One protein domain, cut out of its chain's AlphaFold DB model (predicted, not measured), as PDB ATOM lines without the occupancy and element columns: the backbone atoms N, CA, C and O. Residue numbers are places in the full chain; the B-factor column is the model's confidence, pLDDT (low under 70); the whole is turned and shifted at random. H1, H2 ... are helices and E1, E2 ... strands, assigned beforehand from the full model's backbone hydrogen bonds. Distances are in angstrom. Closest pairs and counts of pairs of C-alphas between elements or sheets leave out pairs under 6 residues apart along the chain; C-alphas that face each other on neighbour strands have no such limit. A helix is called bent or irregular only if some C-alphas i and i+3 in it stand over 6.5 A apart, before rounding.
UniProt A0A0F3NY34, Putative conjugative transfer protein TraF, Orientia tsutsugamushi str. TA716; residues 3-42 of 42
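Overview. This is residues 3 to 42 of the 42 residues of the protein "Putative conjugative transfer protein TraF" of Orientia tsutsugamushi str. TA716 (UniProt A0A0F3NY34). A short two-strand hairpin, E1 and E2, packs on one long helix, H1, which makes the longest axis of the model. After E2 the chain turns in a tight loop and folds back as H1, whose residues 24 to 33 come near the hairpin, while residues 34 to 42, of which 34 to 40 belong to H1, stick out beyond it. The printed part has 40 residues, with two named strands and one named helix in the order E1, E2, H1; the sheet has the order E1 - E2 and is antiparallel, and the class is mixed, helices and strands. The whole is only just loose, close to compact, with a radius of gyration of the C-alphas of 11.1 A, and its elongated outline spans 33 by 19 by 13 A.

Arrangement. Start at the first printed residue, where strand E1, residues 3 to 5, is the antiparallel neighbour of strand E2, residues 12 to 16, at 152 degrees between their directions. The two form a hairpin, and the facing C-alphas of residues 3 and 14 are 4.5 A apart. Look at N 4 and O 13, then at N 13 and O 4: each pair is within hydrogen-bond range at 2.8 A. Go on to helix H1, residues 22 to 40, where every O i to N i+4 pair is within hydrogen-bond range. Between E2 and H1 there are 6 pairs of C-alphas within 8 A, the closest being those of Val 15 and Asn 28, 5.7 A apart. Between E1 and H1 there is 1 such pair, the C-alphas of Leu 4 and Ile 29, 7.4 A apart.

Along the chain. Find C-alpha 3 at (26.160, -4.293, 40.139); from there E1 runs 6.2 A to C-alpha 5. Find C-alpha 12 at (22.739, -0.798, 35.886), where E2 begins; its five residues run 12.2 A to C-alpha 16. H1 begins with Glu 22 and runs 27.4 A to C-alpha 40 at (24.164, -0.979, 20.263); it is not bent.

Size, cuts and confidence. The C-alphas farthest apart are those of Ile 19 and Arg 42, at 34.6 A, and the first and last printed C-alphas, of Tyr 3 and Arg 42, are 25.0 A apart. The printed part has no cut and ends at the chain's last residue. The link from E1 to E2 is short, with 6 residues, and the link from E2 to H1 is tight, with 5. Residues 6 to 11 and 18 to 23 also stand free. Read the B-factor column for the model's confidence: the mean pLDDT of the printed part is 88.3, and residues 39 to 42 are under 70.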
ATOM      1  N   TYR A   3      26.634  -4.897  41.379       93.75
ATOM      2  CA  TYR A   3      26.160  -4.293  40.139       93.75
ATOM      3  C   TYR A   3      27.312  -3.681  39.339       93.75
ATOM      4  O   TYR A   3      28.226  -3.098  39.918       93.75
ATOM      5  N   LEU A   4      27.222  -3.781  38.015       91.50
ATOM      6  CA  LEU A   4      27.997  -3.004  37.054       91.50
ATOM      7  C   LEU A   4      27.167  -1.776  36.680       91.50
ATOM      8  O   LEU A   4      26.026  -1.915  36.239       91.50
ATOM      9  N   VAL A   5      27.729  -0.587  36.867       90.75
ATOM     10  CA  VAL A   5      27.055   0.683  36.586       90.75
ATOM     11  C   VAL A   5      27.821   1.385  35.477       90.75
ATOM     12  O   VAL A   5      29.030   1.584  35.591       90.75
ATOM     13  N   ALA A   6      27.130   1.729  34.392       86.19
ATOM     14  CA  ALA A   6      27.715   2.534  33.329       86.19
ATOM     15  C   ALA A   6      28.082   3.929  33.857       86.19
ATOM     16  O   ALA A   6      27.455   4.439  34.784       86.19
ATOM     17  N   SER A   7      29.082   4.572  33.250       86.19
ATOM     18  CA  SER A   7      29.561   5.896  33.678       86.19
ATOM     19  C   SER A   7      28.485   6.989  33.623       86.19
ATOM     20  O   SER A   7      28.572   7.962  34.366       86.19
ATOM     21  N   ASP A   8      27.456   6.819  32.788       86.50
ATOM     22  CA  ASP A   8      26.297   7.715  32.704       86.50
ATOM     23  C   ASP A   8      25.274   7.523  33.841       86.50
ATOM     24  O   ASP A   8      24.313   8.286  33.941       86.50
ATOM     25  N   GLY A   9      25.453   6.497  34.679       83.06
ATOM     26  CA  GLY A   9      24.567   6.140  35.787       83.06
ATOM     27  C   GLY A   9      23.181   5.633  35.372       83.06
ATOM     28  O   GLY A   9      22.379   5.299  36.242       83.06
ATOM     29  N   LYS A  10      22.870   5.559  34.072       85.12
ATOM     30  CA  LYS A  10      21.538   5.184  33.568       85.12
ATOM     31  C   LYS A  10      21.387   3.682  33.402       85.12
ATOM     32  O   LYS A  10      20.287   3.156  33.552       85.12
ATOM     33  N   LYS A  11      22.481   2.993  33.070       86.38
ATOM     34  CA  LYS A  11      22.482   1.543  32.858       86.38
ATOM     35  C   LYS A  11      23.119   0.838  34.056       86.38
ATOM     36  O   LYS A  11      24.281   1.077  34.383       86.38
ATOM     37  N   ILE A  12      22.342  -0.028  34.704       91.25
ATOM     38  CA  ILE A  12      22.739  -0.798  35.886       91.25
ATOM     39  C   ILE A  12      22.475  -2.275  35.600       91.25
ATOM     40  O   ILE A  12      21.350  -2.654  35.276       91.25
ATOM     41  N   TYR A  13      23.495  -3.114  35.758       91.94
ATOM     42  CA  TYR A  13      23.426  -4.545  35.471       91.94
ATOM     43  C   TYR A  13      23.804  -5.357  36.700       91.94
ATOM     44  O   TYR A  13      24.820  -5.094  37.339       91.94
ATOM     45  N   ALA A  14      23.000  -6.357  37.048       92.31
ATOM     46  CA  ALA A  14      23.327  -7.243  38.158       92.31
ATOM     47  C   ALA A  14      24.463  -8.194  37.757       92.31
ATOM     48  O   ALA A  14      24.324  -8.956  36.805       92.31
ATOM     49  N   VAL A  15      25.562  -8.171  38.512       95.12
ATOM     50  CA  VAL A  15      26.736  -9.033  38.293       95.12
ATOM     51  C   VAL A  15      26.742 -10.212  39.261       95.12
ATOM     52  O   VAL A  15      27.203 -11.293  38.913       95.12
ATOM     53  N   ALA A  16      26.215 -10.044  40.477       95.31
ATOM     54  CA  ALA A  16      26.148 -11.134  41.447       95.31
ATOM     55  C   ALA A  16      24.985 -10.981  42.427       95.31
ATOM     56  O   ALA A  16      24.756  -9.902  42.985       95.31
ATOM     57  N   ARG A  17      24.319 -12.101  42.729       92.62
ATOM     58  CA  ARG A  17      23.393 -12.229  43.857       92.62
ATOM     59  C   ARG A  17      23.981 -13.210  44.871       92.62
ATOM     60  O   ARG A  17      24.119 -14.388  44.571       92.62
ATOM     61  N   GLY A  18      24.296 -12.718  46.068       91.00
ATOM     62  CA  GLY A  18      25.001 -13.495  47.094       91.00
ATOM     63  C   GLY A  18      26.522 -13.464  46.924       91.00
ATOM     64  O   GLY A  18      27.047 -12.608  46.212       91.00
ATOM     65  N   ILE A  19      27.207 -14.371  47.621       93.38
ATOM     66  CA  ILE A  19      28.664 -14.532  47.557       93.38
ATOM     67  C   ILE A  19      28.980 -15.491  46.412       93.38
ATOM     68  O   ILE A  19      28.484 -16.616  46.391       93.38
ATOM     69  N   ILE A  20      29.795 -15.037  45.466       95.44
ATOM     70  CA  ILE A  20      30.313 -15.840  44.357       95.44
ATOM     71  C   ILE A  20      31.822 -15.622  44.254       95.44
ATOM     72  O   ILE A  20      32.345 -14.650  44.799       95.44
ATOM     73  N   SER A  21      32.511 -16.531  43.571       97.06
ATOM     74  CA  SER A  21      33.945 -16.419  43.331       97.06
ATOM     75  C   SER A  21      34.270 -15.340  42.294       97.06
ATOM     76  O   SER A  21      33.419 -14.941  41.494       97.06
ATOM     77  N   GLU A  22      35.505 -14.844  42.329       95.69
ATOM     78  CA  GLU A  22      35.966 -13.743  41.477       95.69
ATOM     79  C   GLU A  22      35.904 -14.083  39.980       95.69
ATOM     80  O   GLU A  22      35.449 -13.266  39.184       95.69
ATOM     81  N   ASP A  23      36.248 -15.314  39.601       97.75
ATOM     82  CA  ASP A  23      36.123 -15.819  38.228       97.75
ATOM     83  C   ASP A  23      34.688 -15.680  37.699       97.75
ATOM     84  O   ASP A  23      34.471 -15.181  36.594       97.75
ATOM     85  N   LYS A  24      33.687 -15.992  38.531       96.44
ATOM     86  CA  LYS A  24      32.276 -15.837  38.155       96.44
ATOM     87  C   LYS A  24      31.854 -14.378  38.021       96.44
ATOM     88  O   LYS A  24      30.962 -14.076  37.230       96.44
ATOM     89  N   ILE A  25      32.465 -13.470  38.782       95.81
ATOM     90  CA  ILE A  25      32.238 -12.027  38.631       95.81
ATOM     91  C   ILE A  25      32.753 -11.574  37.260       95.81
ATOM     92  O   ILE A  25      32.022 -10.895  36.538       95.81
ATOM     93  N   ILE A  26      33.967 -11.989  36.882       96.12
ATOM     94  CA  ILE A  26      34.588 -11.655  35.591       96.12
ATOM     95  C   ILE A  26      33.736 -12.183  34.430       96.12
ATOM     96  O   ILE A  26      33.393 -11.422  33.523       96.12
ATOM     97  N   ASP A  27      33.322 -13.450  34.487       96.81
ATOM     98  CA  ASP A  27      32.479 -14.065  33.457       96.81
ATOM     99  C   ASP A  27      31.149 -13.326  33.272       96.81
ATOM    100  O   ASP A  27      30.721 -13.072  32.140       96.81
ATOM    101  N   ASN A  28      30.509 -12.930  34.376       95.56
ATOM    102  CA  ASN A  28      29.252 -12.189  34.336       95.56
ATOM    103  C   ASN A  28      29.432 -10.792  33.728       95.56
ATOM    104  O   ASN A  28      28.601 -10.375  32.920       95.56
ATOM    105  N   ILE A  29      30.523 -10.087  34.050       94.50
ATOM    106  CA  ILE A  29      30.845  -8.788  33.438       94.50
ATOM    107  C   ILE A  29      31.019  -8.943  31.921       94.50
ATOM    108  O   ILE A  29      30.396  -8.206  31.159       94.50
ATOM    109  N   LEU A  30      31.795  -9.935  31.469       95.44
ATOM    110  CA  LEU A  30      32.011 -10.193  30.040       95.44
ATOM    111  C   LEU A  30      30.718 -10.593  29.312       95.44
ATOM    112  O   LEU A  30      30.522 -10.256  28.144       95.44
ATOM    113  N   ALA A  31      29.832 -11.343  29.969       94.56
ATOM    114  CA  ALA A  31      28.531 -11.701  29.409       94.56
ATOM    115  C   ALA A  31      27.635 -10.469  29.210       94.56
ATOM    116  O   ALA A  31      27.039 -10.323  28.140       94.56
ATOM    117  N   ILE A  32      27.583  -9.582  30.206       92.00
ATOM    118  CA  ILE A  32      26.840  -8.317  30.142       92.00
ATOM    119  C   ILE A  32      27.399  -7.439  29.019       92.00
ATOM    120  O   ILE A  32      26.641  -7.028  28.142       92.00
ATOM    121  N   ASP A  33      28.713  -7.212  28.994       89.38
ATOM    122  CA  ASP A  33      29.364  -6.376  27.983       89.38
ATOM    123  C   ASP A  33      29.058  -6.856  26.554       89.38
ATOM    124  O   ASP A  33      28.556  -6.092  25.729       89.38
ATOM    125  N   ARG A  34      29.228  -8.159  26.287       91.25
ATOM    126  CA  ARG A  34      28.926  -8.754  24.974       91.25
ATOM    127  C   ARG A  34      27.460  -8.638  24.578       91.25
ATOM    128  O   ARG A  34      27.160  -8.498  23.394       91.25
ATOM    129  N   TYR A  35      26.540  -8.773  25.531       88.38
ATOM    130  CA  TYR A  35      25.111  -8.685  25.248       88.38
ATOM    131  C   TYR A  35      24.718  -7.265  24.829       88.38
ATOM    132  O   TYR A  35      24.032  -7.096  23.822       88.38
ATOM    133  N   TYR A  36      25.201  -6.247  25.545       81.19
ATOM    134  CA  TYR A  36      24.843  -4.857  25.261       81.19
ATOM    135  C   TYR A  36      25.610  -4.256  24.079       81.19
ATOM    136  O   TYR A  36      24.992  -3.554  23.284       81.19
ATOM    137  N   HIS A  37      26.877  -4.625  23.854       79.31
ATOM    138  CA  HIS A  37      27.590  -4.264  22.617       79.31
ATOM    139  C   HIS A  37      26.854  -4.760  21.358       79.31
ATOM    140  O   HIS A  37      26.781  -4.056  20.350       79.31
ATOM    141  N   LYS A  38      26.254  -5.959  21.407       76.00
ATOM    142  CA  LYS A  38      25.434  -6.494  20.304       76.00
ATOM    143  C   LYS A  38      24.124  -5.737  20.083       76.00
ATOM    144  O   LYS A  38      23.581  -5.795  18.984       76.00
ATOM    145  N   LEU A  39      23.579  -5.096  21.115       67.19
ATOM    146  CA  LEU A  39      22.352  -4.306  21.009       67.19
ATOM    147  C   LEU A  39      22.618  -2.899  20.470       67.19
ATOM    148  O   LEU A  39      21.765  -2.368  19.776       67.19
ATOM    149  N   GLU A  40      23.782  -2.314  20.758       67.75
ATOM    150  CA  GLU A  40      24.164  -0.979  20.263       67.75
ATOM    151  C   GLU A  40      24.621  -0.981  18.797       67.75
ATOM    152  O   GLU A  40      24.626   0.059  18.147       67.75
ATOM    153  N   THR A  41      24.994  -2.146  18.266       61.88
ATOM    154  CA  THR A  41      25.435  -2.330  16.871       61.88
ATOM    155  C   THR A  41      24.320  -2.785  15.920       61.88
ATOM    156  O   THR A  41      24.601  -3.143  14.775       61.88
ATOM    157  N   ARG A  42      23.064  -2.779  16.378       52.75
ATOM    158  CA  ARG A  42      21.855  -3.054  15.587       52.75
ATOM    159  C   ARG A  42      21.082  -1.773  15.316       52.75
ATOM    160  O   ARG A  42      20.514  -1.694  14.208       52.75
TER     161      ARG A  42